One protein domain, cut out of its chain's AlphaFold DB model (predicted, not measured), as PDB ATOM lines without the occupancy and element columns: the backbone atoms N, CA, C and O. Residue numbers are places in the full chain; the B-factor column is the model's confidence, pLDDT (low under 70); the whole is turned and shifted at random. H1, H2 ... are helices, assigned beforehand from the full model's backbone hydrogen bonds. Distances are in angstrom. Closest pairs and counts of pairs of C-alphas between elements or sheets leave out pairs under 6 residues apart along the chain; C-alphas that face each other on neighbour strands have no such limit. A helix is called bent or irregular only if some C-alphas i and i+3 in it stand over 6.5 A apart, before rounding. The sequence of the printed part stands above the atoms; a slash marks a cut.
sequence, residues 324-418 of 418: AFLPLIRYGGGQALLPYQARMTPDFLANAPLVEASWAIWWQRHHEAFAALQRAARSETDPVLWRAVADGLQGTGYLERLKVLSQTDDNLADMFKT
ATOM      1  N   ALA A 324      70.080 230.409  23.962       91.62
ATOM      2  CA  ALA A 324      69.712 231.789  23.630       91.62
ATOM      3  C   ALA A 324      70.799 232.827  23.945       91.62
ATOM      4  O   ALA A 324      70.780 233.921  23.390       91.62
ATOM      5  N   PHE A 325      71.747 232.503  24.826       93.94
ATOM      6  CA  PHE A 325      72.856 233.394  25.172       93.94
ATOM      7  C   PHE A 325      74.129 233.124  24.363       93.94
ATOM      8  O   PHE A 325      75.050 233.940  24.402       93.94
ATOM      9  N   LEU A 326      74.198 232.016  23.617       94.38
ATOM     10  CA  LEU A 326      75.395 231.642  22.860       94.38
ATOM     11  C   LEU A 326      75.760 232.665  21.771       94.38
ATOM     12  O   LEU A 326      76.934 233.045  21.732       94.38
ATOM     13  N   PRO A 327      74.814 233.227  20.986       95.12
ATOM     14  CA  PRO A 327      75.154 234.278  20.027       95.12
ATOM     15  C   PRO A 327      75.721 235.535  20.710       95.12
ATOM     16  O   PRO A 327      76.666 236.149  20.222       95.12
ATOM     17  N   LEU A 328      75.202 235.908  21.888       95.12
ATOM     18  CA  LEU A 328      75.722 237.048  22.655       95.12
ATOM     19  C   LEU A 328      77.163 236.806  23.117       95.12
ATOM     20  O   LEU A 328      78.001 237.702  23.020       95.12
ATOM     21  N   ILE A 329      77.463 235.591  23.583       94.94
ATOM     22  CA  ILE A 329      78.816 235.193  23.987       94.94
ATOM     23  C   ILE A 329      79.758 235.186  22.784       94.94
ATOM     24  O   ILE A 329      80.875 235.688  22.893       94.94
ATOM     25  N   ARG A 330      79.309 234.664  21.640       94.06
ATOM     26  CA  ARG A 330      80.094 234.591  20.402       94.06
ATOM     27  C   ARG A 330      80.607 235.963  19.965       94.06
ATOM     28  O   ARG A 330      81.766 236.074  19.579       94.06
ATOM     29  N   TYR A 331      79.764 236.994  20.040       92.12
ATOM     30  CA  TYR A 331      80.102 238.330  19.536       92.12
ATOM     31  C   TYR A 331      80.557 239.324  20.614       92.12
ATOM     32  O   TYR A 331      81.226 240.302  20.290       92.12
ATOM     33  N   GLY A 332      80.217 239.098  21.886       90.06
ATOM     34  CA  GLY A 332      80.506 240.032  22.978       90.06
ATOM     35  C   GLY A 332      81.256 239.440  24.172       90.06
ATOM     36  O   GLY A 332      81.580 240.187  25.096       90.06
ATOM     37  N   GLY A 333      81.546 238.136  24.178       92.06
ATOM     38  CA  GLY A 333      82.173 237.430  25.297       92.06
ATOM     39  C   GLY A 333      81.291 237.362  26.550       92.06
ATOM     40  O   GLY A 333      80.110 237.713  26.533       92.06
ATOM     41  N   GLY A 334      81.867 236.931  27.677       92.00
ATOM     42  CA  GLY A 334      81.129 236.766  28.940       92.00
ATOM     43  C   GLY A 334      80.513 238.057  29.496       92.00
ATOM     44  O   GLY A 334      79.458 238.016  30.126       92.00
ATOM     45  N   GLN A 335      81.099 239.220  29.194       94.25
ATOM     46  CA  GLN A 335      80.546 240.529  29.570       94.25
ATOM     47  C   GLN A 335      79.180 240.823  28.934       94.25
ATOM     48  O   GLN A 335      78.382 241.557  29.518       94.25
ATOM     49  N   ALA A 336      78.864 240.224  27.778       93.81
ATOM     50  CA  ALA A 336      77.564 240.390  27.126       93.81
ATOM     51  C   ALA A 336      76.402 239.833  27.968       93.81
ATOM     52  O   ALA A 336      75.245 240.178  27.742       93.81
ATOM     53  N   LEU A 337      76.705 239.006  28.974       94.25
ATOM     54  CA  LEU A 337      75.731 238.431  29.898       94.25
ATOM     55  C   LEU A 337      75.368 239.365  31.062       94.25
ATOM     56  O   LEU A 337      74.386 239.101  31.755       94.25
ATOM     57  N   LEU A 338      76.108 240.463  31.284       93.25
ATOM     58  CA  LEU A 338      75.881 241.390  32.405       93.25
ATOM     59  C   LEU A 338      74.434 241.910  32.509       93.25
ATOM     60  O   LEU A 338      73.882 241.874  33.614       93.25
ATOM     61  N   PRO A 339      73.759 242.322  31.411       92.44
ATOM     62  CA  PRO A 339      72.356 242.743  31.474       92.44
ATOM     63  C   PRO A 339      71.402 241.643  31.963       92.44
ATOM     64  O   PRO A 339      70.284 241.933  32.386       92.44
ATOM     65  N   TYR A 340      71.841 240.383  31.921       92.00
ATOM     66  CA  TYR A 340      71.058 239.190  32.224       92.00
ATOM     67  C   TYR A 340      71.539 238.466  33.483       92.00
ATOM     68  O   TYR A 340      71.135 237.329  33.715       92.00
ATOM     69  N   GLN A 341      72.348 239.115  34.326       92.19
ATOM     70  CA  GLN A 341      72.909 238.518  35.544       92.19
ATOM     71  C   GLN A 341      71.865 237.814  36.431       92.19
ATOM     72  O   GLN A 341      72.137 236.751  36.975       92.19
ATOM     73  N   ALA A 342      70.640 238.349  36.517       90.50
ATOM     74  CA  ALA A 342      69.555 237.773  37.316       90.50
ATOM     75  C   ALA A 342      69.084 236.392  36.813       90.50
ATOM     76  O   ALA A 342      68.391 235.683  37.537       90.50
ATOM     77  N   ARG A 343      69.443 236.020  35.578       88.88
ATOM     78  CA  ARG A 343      69.160 234.716  34.960       88.88
ATOM     79  C   ARG A 343      70.311 233.726  35.084       88.88
ATOM     80  O   ARG A 343      70.097 232.543  34.852       88.88
ATOM     81  N   MET A 344      71.503 234.184  35.460       92.19
ATOM     82  CA  MET A 344      72.685 233.338  35.645       92.19
ATOM     83  C   MET A 344      72.617 232.619  37.003       92.19
ATOM     84  O   MET A 344      73.517 232.737  37.833       92.19
ATOM     85  N   THR A 345      71.503 231.927  37.263       91.38
ATOM     86  CA  THR A 345      71.293 231.136  38.480       91.38
ATOM     87  C   THR A 345      72.101 229.837  38.413       91.38
ATOM     88  O   THR A 345      72.370 229.353  37.311       91.38
ATOM     89  N   PRO A 346      72.464 229.228  39.558       92.44
ATOM     90  CA  PRO A 346      73.171 227.946  39.566       92.44
ATOM     91  C   PRO A 346      72.461 226.868  38.737       92.44
ATOM     92  O   PRO A 346      73.106 226.187  37.946       92.44
ATOM     93  N   ASP A 347      71.131 226.784  38.840       91.31
ATOM     94  CA  ASP A 347      70.326 225.818  38.086       91.31
ATOM     95  C   ASP A 347      70.379 226.064  36.573       91.31
ATOM     96  O   ASP A 347      70.458 225.117  35.794       91.31
ATOM     97  N   PHE A 348      70.347 227.328  36.133       91.25
ATOM     98  CA  PHE A 348      70.457 227.649  34.711       91.25
ATOM     99  C   PHE A 348      71.853 227.309  34.179       91.25
ATOM    100  O   PHE A 348      71.978 226.623  33.167       91.25
ATOM    101  N   LEU A 349      72.897 227.748  34.887       92.94
ATOM    102  CA  LEU A 349      74.291 227.551  34.489       92.94
ATOM    103  C   LEU A 349      74.675 226.068  34.440       92.94
ATOM    104  O   LEU A 349      75.276 225.631  33.461       92.94
ATOM    105  N   ALA A 350      74.225 225.268  35.414       91.50
ATOM    106  CA  ALA A 350      74.452 223.824  35.432       91.50
ATOM    107  C   ALA A 350      73.945 223.121  34.160       91.50
ATOM    108  O   ALA A 350      74.539 222.135  33.720       91.50
ATOM    109  N   ASN A 351      72.875 223.660  33.568       91.12
ATOM    110  CA  ASN A 351      72.241 223.162  32.354       91.12
ATOM    111  C   ASN A 351      72.719 223.865  31.069       91.12
ATOM    112  O   ASN A 351      72.314 223.457  29.989       91.12
ATOM    113  N   ALA A 352      73.561 224.897  31.155       93.50
ATOM    114  CA  ALA A 352      74.112 225.618  30.005       93.50
ATOM    115  C   ALA A 352      75.640 225.776  30.160       93.50
ATOM    116  O   ALA A 352      76.129 226.888  30.399       93.50
ATOM    117  N   PRO A 353      76.423 224.683  30.043       95.31
ATOM    118  CA  PRO A 353      77.824 224.663  30.470       95.31
ATOM    119  C   PRO A 353      78.718 225.665  29.731       95.31
ATOM    120  O   PRO A 353      79.652 226.210  30.314       95.31
ATOM    121  N   LEU A 354      78.431 225.962  28.461       95.12
ATOM    122  CA  LEU A 354      79.210 226.947  27.705       95.12
ATOM    123  C   LEU A 354      78.893 228.395  28.122       95.12
ATOM    124  O   LEU A 354      79.782 229.251  28.137       95.12
ATOM    125  N   VAL A 355      77.652 228.659  28.549       96.00
ATOM    126  CA  VAL A 355      77.262 229.936  29.167       96.00
ATOM    127  C   VAL A 355      77.932 230.089  30.529       96.00
ATOM    128  O   VAL A 355      78.500 231.141  30.821       96.00
ATOM    129  N   GLU A 356      77.935 229.024  31.334       96.62
ATOM    130  CA  GLU A 356      78.636 228.973  32.619       96.62
ATOM    131  C   GLU A 356      80.132 229.234  32.474       96.62
ATOM    132  O   GLU A 356      80.670 230.075  33.191       96.62
ATOM    133  N   ALA A 357      80.790 228.580  31.515       97.19
ATOM    134  CA  ALA A 357      82.204 228.786  31.246       97.19
ATOM    135  C   ALA A 357      82.512 230.254  30.928       97.19
ATOM    136  O   ALA A 357      83.373 230.863  31.565       97.19
ATOM    137  N   SER A 358      81.769 230.842  29.990       97.00
ATOM    138  CA  SER A 358      81.946 232.238  29.586       97.00
ATOM    139  C   SER A 358      81.705 233.216  30.745       97.00
ATOM    140  O   SER A 358      82.488 234.144  30.970       97.00
ATOM    141  N   TRP A 359      80.667 232.969  31.549       97.00
ATOM    142  CA  TRP A 359      80.360 233.758  32.741       97.00
ATOM    143  C   TRP A 359      81.448 233.646  33.818       97.00
ATOM    144  O   TRP A 359      81.834 234.644  34.429       97.00
ATOM    145  N   ALA A 360      81.979 232.446  34.050       97.25
ATOM    146  CA  ALA A 360      83.050 232.211  35.009       97.25
ATOM    147  C   ALA A 360      84.373 232.866  34.575       97.25
ATOM    148  O   ALA A 360      85.047 233.460  35.416       97.25
ATOM    149  N   ILE A 361      84.716 232.833  33.278       96.12
ATOM    150  CA  ILE A 361      85.903 233.514  32.727       96.12
ATOM    151  C   ILE A 361      85.834 235.017  32.983       96.12
ATOM    152  O   ILE A 361      86.800 235.588  33.488       96.12
ATOM    153  N   TRP A 362      84.689 235.645  32.700       95.12
ATOM    154  CA  TRP A 362      84.495 237.076  32.944       95.12
ATOM    155  C   TRP A 362      84.739 237.461  34.412       95.12
ATOM    156  O   TRP A 362      85.410 238.448  34.699       95.12
ATOM    157  N   TRP A 363      84.258 236.638  35.346       95.25
ATOM    158  CA  TRP A 363      84.456 236.825  36.787       95.25
ATOM    159  C   TRP A 363      85.806 236.312  37.317       95.25
ATOM    160  O   TRP A 363      85.987 236.243  38.530       95.25
ATOM    161  N   GLN A 364      86.742 235.931  36.442       94.94
ATOM    162  CA  GLN A 364      88.062 235.387  36.802       94.94
ATOM    163  C   GLN A 364      88.002 234.107  37.662       94.94
ATOM    164  O   GLN A 364      88.939 233.751  38.377       94.94
ATOM    165  N   ARG A 365      86.905 233.347  37.565       96.44
ATOM    166  CA  ARG A 365      86.707 232.052  38.235       96.44
ATOM    167  C   ARG A 365      87.202 230.917  37.339       96.44
ATOM    168  O   ARG A 365      86.442 230.058  36.899       96.44
ATOM    169  N   HIS A 366      88.504 230.914  37.050       96.00
ATOM    170  CA  HIS A 366      89.111 230.040  36.032       96.00
ATOM    171  C   HIS A 366      88.918 228.536  36.287       96.00
ATOM    172  O   HIS A 366      88.797 227.758  35.343       96.00
ATOM    173  N   HIS A 367      88.841 228.119  37.553       96.25
ATOM    174  CA  HIS A 367      88.595 226.723  37.920       96.25
ATOM    175  C   HIS A 367      87.166 226.257  37.581       96.25
ATOM    176  O   HIS A 367      86.991 225.151  37.073       96.25
ATOM    177  N   GLU A 368      86.161 227.109  37.811       96.81
ATOM    178  CA  GLU A 368      84.764 226.854  37.432       96.81
ATOM    179  C   GLU A 368      84.630 226.827  35.911       96.81
ATOM    180  O   GLU A 368      84.053 225.894  35.359       96.81
ATOM    181  N   ALA A 369      85.259 227.788  35.225       96.69
ATOM    182  CA  ALA A 369      85.286 227.836  33.767       96.69
ATOM    183  C   ALA A 369      85.886 226.566  33.149       96.69
ATOM    184  O   ALA A 369      85.327 226.005  32.210       96.69
ATOM    185  N   PHE A 370      86.996 226.075  33.704       97.56
ATOM    186  CA  PHE A 370      87.623 224.827  33.283       97.56
ATOM    187  C   PHE A 370      86.683 223.621  33.433       97.56
ATOM    188  O   PHE A 370      86.539 222.839  32.495       97.56
ATOM    189  N   ALA A 371      86.013 223.479  34.581       96.81
ATOM    190  CA  ALA A 371      85.066 222.387  34.809       96.81
ATOM    191  C   ALA A 371      83.827 222.484  33.897       96.81
ATOM    192  O   ALA A 371      83.330 221.470  33.402       96.81
ATOM    193  N   ALA A 372      83.340 223.701  33.650       96.75
ATOM    194  CA  ALA A 372      82.222 223.958  32.754       96.75
ATOM    195  C   ALA A 372      82.573 223.653  31.286       96.75
ATOM    196  O   ALA A 372      81.783 223.003  30.606       96.75
ATOM    197  N   LEU A 373      83.780 223.997  30.814       96.94
ATOM    198  CA  LEU A 373      84.255 223.653  29.464       96.94
ATOM    199  C   LEU A 373      84.380 222.141  29.244       96.94
ATOM    200  O   LEU A 373      84.042 221.656  28.166       96.94
ATOM    201  N   GLN A 374      84.806 221.381  30.258       96.19
ATOM    202  CA  GLN A 374      84.810 219.914  30.176       96.19
ATOM    203  C   GLN A 374      83.402 219.339  30.028       96.19
ATOM    204  O   GLN A 374      83.195 218.411  29.248       96.19
ATOM    205  N   ARG A 375      82.424 219.884  30.764       95.19
ATOM    206  CA  ARG A 375      81.018 219.493  30.601       95.19
ATOM    207  C   ARG A 375      80.493 219.885  29.224       95.19
ATOM    208  O   ARG A 375      79.896 219.042  28.566       95.19
ATOM    209  N   ALA A 376      80.785 221.106  28.772       93.94
ATOM    210  CA  ALA A 376      80.372 221.607  27.465       93.94
ATOM    211  C   ALA A 376      80.872 220.711  26.325       93.94
ATOM    212  O   ALA A 376      80.103 220.409  25.425       93.94
ATOM    213  N   ALA A 377      82.107 220.204  26.395       93.25
ATOM    214  CA  ALA A 377      82.651 219.313  25.367       93.25
ATOM    215  C   ALA A 377      81.834 218.019  25.177       93.25
ATOM    216  O   ALA A 377      81.862 217.438  24.102       93.25
ATOM    217  N   ARG A 378      81.098 217.568  26.204       90.06
ATOM    218  CA  ARG A 378      80.267 216.350  26.155       90.06
ATOM    219  C   ARG A 378      78.838 216.600  25.682       90.06
ATOM    220  O   ARG A 378      78.152 215.646  25.328       90.06
ATOM    221  N   SER A 379      78.360 217.840  25.768       82.44
ATOM    222  CA  SER A 379      76.947 218.182  25.558       82.44
ATOM    223  C   SER A 379      76.703 219.169  24.418       82.44
ATOM    224  O   SER A 379      75.574 219.265  23.952       82.44
ATOM    225  N   GLU A 380      77.724 219.901  23.973       77.69
ATOM    226  CA  GLU A 380      77.622 220.948  22.956       77.69
ATOM    227  C   GLU A 380      78.282 220.519  21.640       77.69
ATOM    228  O   GLU A 380      79.233 219.741  21.623       77.69
ATOM    229  N   THR A 381      77.786 221.055  20.524       77.56
ATOM    230  CA  THR A 381      78.189 220.653  19.158       77.56
ATOM    231  C   THR A 381      78.885 221.762  18.367       77.56
ATOM    232  O   THR A 381      79.049 221.650  17.154       77.56
ATOM    233  N   ASP A 382      79.327 222.827  19.042       89.25
ATOM    234  CA  ASP A 382      79.951 224.006  18.432       89.25
ATOM    235  C   ASP A 382      81.423 224.168  18.868       89.25
ATOM    236  O   ASP A 382      81.725 224.962  19.769       89.25
ATOM    237  N   PRO A 383      82.366 223.430  18.241       91.69
ATOM    238  CA  PRO A 383      83.794 223.502  18.557       91.69
ATOM    239  C   PRO A 383      84.379 224.908  18.424       91.69
ATOM    240  O   PRO A 383      85.300 225.274  19.153       91.69
ATOM    241  N   VAL A 384      83.849 225.715  17.498       92.62
ATOM    242  CA  VAL A 384      84.355 227.066  17.228       92.62
ATOM    243  C   VAL A 384      84.057 227.985  18.406       92.62
ATOM    244  O   VAL A 384      84.969 228.641  18.911       92.62
ATOM    245  N   LEU A 385      82.805 228.016  18.875       93.19
ATOM    246  CA  LEU A 385      82.451 228.810  20.049       93.19
ATOM    247  C   LEU A 385      83.107 228.253  21.313       93.19
ATOM    248  O   LEU A 385      83.620 229.028  22.119       93.19
ATOM    249  N   TRP A 386      83.138 226.926  21.469       95.81
ATOM    250  CA  TRP A 386      83.807 226.284  22.599       95.81
ATOM    251  C   TRP A 386      85.270 226.721  22.705       95.81
ATOM    252  O   TRP A 386      85.710 227.158  23.769       95.81
ATOM    253  N   ARG A 387      86.007 226.684  21.588       94.50
ATOM    254  CA  ARG A 387      87.412 227.098  21.531       94.50
ATOM    255  C   ARG A 387      87.572 228.589  21.807       94.50
ATOM    256  O   ARG A 387      88.428 228.947  22.605       94.50
ATOM    257  N   ALA A 388      86.718 229.435  21.229       93.88
ATOM    258  CA  ALA A 388      86.747 230.873  21.492       93.88
ATOM    259  C   ALA A 388      86.571 231.194  22.991       93.88
ATOM    260  O   ALA A 388      87.230 232.088  23.517       93.88
ATOM    261  N   VAL A 389      85.723 230.440  23.702       96.00
ATOM    262  CA  VAL A 389      85.588 230.559  25.161       96.00
ATOM    263  C   VAL A 389      86.821 229.993  25.873       96.00
ATOM    264  O   VAL A 389      87.341 230.635  26.782       96.00
ATOM    265  N   ALA A 390      87.332 228.829  25.459       96.06
ATOM    266  CA  ALA A 390      88.517 228.210  26.054       96.06
ATOM    267  C   ALA A 390      89.783 229.079  25.934       96.06
ATOM    268  O   ALA A 390      90.586 229.112  26.867       96.06
ATOM    269  N   ASP A 391      89.936 229.833  24.845       94.31
ATOM    270  CA  ASP A 391      91.034 230.787  24.653       94.31
ATOM    271  C   ASP A 391      91.033 231.894  25.724       94.31
ATOM    272  O   ASP A 391      92.090 232.404  26.095       94.31
ATOM    273  N   GLY A 392      89.882 232.184  26.343       91.81
ATOM    274  CA  GLY A 392      89.785 233.052  27.521       91.81
ATOM    275  C   GLY A 392      90.508 232.521  28.772       91.81
ATOM    276  O   GLY A 392      90.657 233.253  29.750       91.81
ATOM    277  N   LEU A 393      90.980 231.268  28.763       95.12
ATOM    278  CA  LEU A 393      91.839 230.679  29.800       95.12
ATOM    279  C   LEU A 393      93.335 230.756  29.463       95.12
ATOM    280  O   LEU A 393      94.158 230.230  30.226       95.12
ATOM    281  N   GLN A 394      93.720 231.381  28.350       94.44
ATOM    282  CA  GLN A 394      95.121 231.544  27.980       94.44
ATOM    283  C   GLN A 394      95.913 232.246  29.098       94.44
ATOM    284  O   GLN A 394      95.464 233.223  29.692       94.44
ATOM    285  N   GLY A 395      97.099 231.717  29.418       92.25
ATOM    286  CA  GLY A 395      97.965 232.259  30.474       92.25
ATOM    287  C   GLY A 395      97.578 231.863  31.905       92.25
ATOM    288  O   GLY A 395      98.336 232.138  32.829       92.25
ATOM    289  N   THR A 396      96.456 231.161  32.106       94.12
ATOM    290  CA  THR A 396      96.030 230.663  33.432       94.12
ATOM    291  C   THR A 396      96.534 229.247  33.745       94.12
ATOM    292  O   THR A 396      96.350 228.747  34.852       94.12
ATOM    293  N   GLY A 397      97.115 228.555  32.755       93.50
ATOM    294  CA  GLY A 397      97.495 227.138  32.826       93.50
ATOM    295  C   GLY A 397      96.330 226.151  32.646       93.50
ATOM    296  O   GLY A 397      96.566 224.980  32.352       93.50
ATOM    297  N   TYR A 398      95.070 226.591  32.759       95.88
ATOM    298  CA  TYR A 398      93.907 225.715  32.565       95.88
ATOM    299  C   TYR A 398      93.673 225.333  31.098       95.88
ATOM    300  O   TYR A 398      93.275 224.198  30.840       95.88
ATOM    301  N   LEU A 399      93.977 226.219  30.141       95.25
ATOM    302  CA  LEU A 399      93.910 225.890  28.711       95.25
ATOM    303  C   LEU A 399      94.877 224.752  28.349       95.25
ATOM    304  O   LEU A 399      94.515 223.814  27.641       95.25
ATOM    305  N   GLU A 400      96.085 224.782  28.908       95.44
ATOM    306  CA  GLU A 400      97.107 223.764  28.656       95.44
ATOM    307  C   GLU A 400      96.691 222.424  29.258       95.44
ATOM    308  O   GLU A 400      96.868 221.376  28.641       95.44
ATOM    309  N   ARG A 401      96.030 222.452  30.420       96.06
ATOM    310  CA  ARG A 401      95.412 221.257  31.001       96.06
ATOM    311  C   ARG A 401      94.285 220.701  30.130       96.06
ATOM    312  O   ARG A 401      94.203 219.484  30.009       96.06
ATOM    313  N   LEU A 402      93.449 221.543  29.513       95.81
ATOM    314  CA  LEU A 402      92.425 221.079  28.562       95.81
ATOM    315  C   LEU A 402      93.065 220.387  27.350       95.81
ATOM    316  O   LEU A 402      92.607 219.315  26.967       95.81
ATOM    317  N   LYS A 403      94.156 220.945  26.807       94.81
ATOM    318  CA  LYS A 403      94.918 220.344  25.692       94.81
ATOM    319  C   LYS A 403      95.600 219.023  26.061       94.81
ATOM    320  O   LYS A 403      95.750 218.149  25.217       94.81
ATOM    321  N   VAL A 404      96.049 218.869  27.306       96.25
ATOM    322  CA  VAL A 404      96.584 217.585  27.787       96.25
ATOM    323  C   VAL A 404      95.455 216.566  27.924       96.25
ATOM    324  O   VAL A 404      95.580 215.447  27.441       96.25
ATOM    325  N   LEU A 405      94.324 216.952  28.524       94.88
ATOM    326  CA  LEU A 405      93.171 216.061  28.689       94.88
ATOM    327  C   LEU A 405      92.575 215.609  27.353       94.88
ATOM    328  O   LEU A 405      92.148 214.462  27.246       94.88
ATOM    329  N   SER A 406      92.606 216.459  26.324       94.25
ATOM    330  CA  SER A 406      92.138 216.108  24.980       94.25
ATOM    331  C   SER A 406      92.967 215.013  24.298       94.25
ATOM    332  O   SER A 406      92.577 214.528  23.246       94.25
ATOM    333  N   GLN A 407      94.114 214.612  24.858       94.75
ATOM    334  CA  GLN A 407      94.864 213.437  24.391       94.75
ATOM    335  C   GLN A 407      94.233 212.119  24.867       94.75
ATOM    336  O   GLN A 407      94.577 211.057  24.356       94.75
ATOM    337  N   THR A 408      93.348 212.187  25.866       94.12
ATOM    338  CA  THR A 408      92.748 211.027  26.543       94.12
ATOM    339  C   THR A 408      91.217 211.046  26.584       94.12
ATOM    340  O   THR A 408      90.619 210.005  26.826       94.12
ATOM    341  N   ASP A 409      90.580 212.204  26.379       93.50
ATOM    342  CA  ASP A 409      89.122 212.362  26.293       93.50
ATOM    343  C   ASP A 409      88.744 212.750  24.858       93.50
ATOM    344  O   ASP A 409      89.052 213.859  24.411       93.50
ATOM    345  N   ASP A 410      88.076 211.835  24.152       92.00
ATOM    346  CA  ASP A 410      87.692 211.999  22.747       92.00
ATOM    347  C   ASP A 410      86.769 213.207  22.525       92.00
ATOM    348  O   ASP A 410      86.910 213.905  21.523       92.00
ATOM    349  N   ASN A 411      85.888 213.528  23.480       91.88
ATOM    350  CA  ASN A 411      84.978 214.671  23.342       91.88
ATOM    351  C   ASN A 411      85.755 215.993  23.379       91.88
ATOM    352  O   ASN A 411      85.502 216.910  22.602       91.88
ATOM    353  N   LEU A 412      86.744 216.090  24.275       92.38
ATOM    354  CA  LEU A 412      87.650 217.236  24.305       92.38
ATOM    355  C   LEU A 412      88.550 217.265  23.069       92.38
ATOM    356  O   LEU A 412      88.819 218.346  22.551       92.38
ATOM    357  N   ALA A 413      89.004 216.104  22.585       92.19
ATOM    358  CA  ALA A 413      89.764 216.007  21.343       92.19
ATOM    359  C   ALA A 413      88.979 216.603  20.172       92.19
ATOM    360  O   ALA A 413      89.530 217.398  19.413       92.19
ATOM    361  N   ASP A 414      87.693 216.272  20.064       90.62
ATOM    362  CA  ASP A 414      86.805 216.765  19.012       90.62
ATOM    363  C   ASP A 414      86.615 218.284  19.063       90.62
ATOM    364  O   ASP A 414      86.653 218.928  18.016       90.62
ATOM    365  N   MET A 415      86.540 218.889  20.254       92.06
ATOM    366  CA  MET A 415      86.478 220.354  20.385       92.06
ATOM    367  C   MET A 415      87.749 221.068  19.890       92.06
ATOM    368  O   MET A 415      87.706 222.248  19.536       92.06
ATOM    369  N   PHE A 416      88.888 220.368  19.843       89.81
ATOM    370  CA  PHE A 416      90.138 220.893  19.294       89.81
ATOM    371  C   PHE A 416      90.391 220.496  17.826       89.81
ATOM    372  O   PHE A 416      91.370 220.970  17.237       89.81
ATOM    373  N   LYS A 417      89.540 219.685  17.192       83.31
ATOM    374  CA  LYS A 417      89.640 219.400  15.751       83.31
ATOM    375  C   LYS A 417      89.018 220.558  14.957       83.31
ATOM    376  O   LYS A 417      88.056 221.178  15.398       83.31
ATOM    377  N   THR A 418      89.615 220.898  13.819       58.75
ATOM    378  CA  THR A 418      89.110 221.904  12.863       58.75
ATOM    379  C   THR A 418      89.024 221.276  11.498       58.75
ATOM    380  O   THR A 418      90.020 220.605  11.137       58.75
TER     381      THR A 418
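This is residues 324 to 418 of the 418 residues of an uncharacterized protein of Sulfitobacter sediminilitoris (UniProt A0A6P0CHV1). Three helices, H4, H5 and H6, lie side by side as a triangular core, with H5 running against the other two. The helical hairpin of H1 and H2 packs on the H4 side of this core, where the short H3 meets H4 at the corner by their link, while H7 and H8 pack on the H5 side, H8 also meeting H6. The printed part has 95 residues with eight named helices, H1 to H8 in order along the chain, and no named strand; its class is all helix. It is compact, with a radius of gyration of the C-alphas of 12.3 A, and spans 37 by 25 by 24 A.

The longest helix, H5, holds residues 366 to 379 and measures 20.0 A, from C-alpha 366 at (89.111, 230.040, 36.032) to C-alpha 379 at (76.947, 218.182, 25.558). H4, residues 353 to 362, measures 14.3 A, and H6, residues 383 to 391, 11.9 A. H1, residues 324 to 332, begins at C-alpha 324 (69.712, 231.789, 23.630) and measures 13.6 A; it is irregular, but only just, with C-alphas 324 and 327 7.0 A apart. H2, residues 334 to 343, also measures 13.6 A and is irregular, with C-alphas 339 and 342 8.2 A apart. H3 is residues 346 to 350, H7 residues 398 to 405 with 10.4 A, and H8 residues 410 to 415, ending at C-alpha 415 (86.478, 220.354, 20.385).

H5 touches H4 in a hairpin, at a shallow tilt of 21 degrees, opposite ways; their closest C-alphas, Ala 357 and Ala 369, are 4.1 A apart. H5 and H6 form another hairpin at 10 degrees, touching with residues 373 to 377 of H5 alone, closest at the C-alphas of Leu 373 and Ala 390, 7.1 A. H4, the hub, touches five helices, among them H6, closest at the C-alphas of Ser 358 and Val 389, 6.0 A, and H2, closest at those of Gly 334 and Ser 358, 4.6 A. H1 and H2 are a hairpin at 30 degrees, closest at the C-alphas of Leu 328 and Ala 336, 5.9 A. H3 and H4 only just touch, only at the corner, with 3 pairs of C-alphas within 8 A; Leu 349 and Glu 356 have the closest, 4.9 A. H7 touches H5 at a steep tilt of 40 degrees, closest at the C-alphas of Phe 370 and Tyr 398, 6.4 A. H8 is about perpendicular to H6, at 84 degrees, and touches it, closest at the C-alphas of Pro 383 and Met 415, 4.5 A. H2 and H7 are apart. Every O i to N i+4 pair is within hydrogen-bond range in H3, H4, H6, H7 and H8; the counts are 4 of 5 in H1, 9 of 10 in H5 and 1 of 6 in H2, where 5 of 7 O i to N i+3 pairs are within range.

The two C-alphas farthest apart are those of Pro 339 and Thr 408, 38.0 A. The printed part has no cut and no long link. The mean pLDDT of the printed part is 93.0, and residue 418, the chain's last, is under 70.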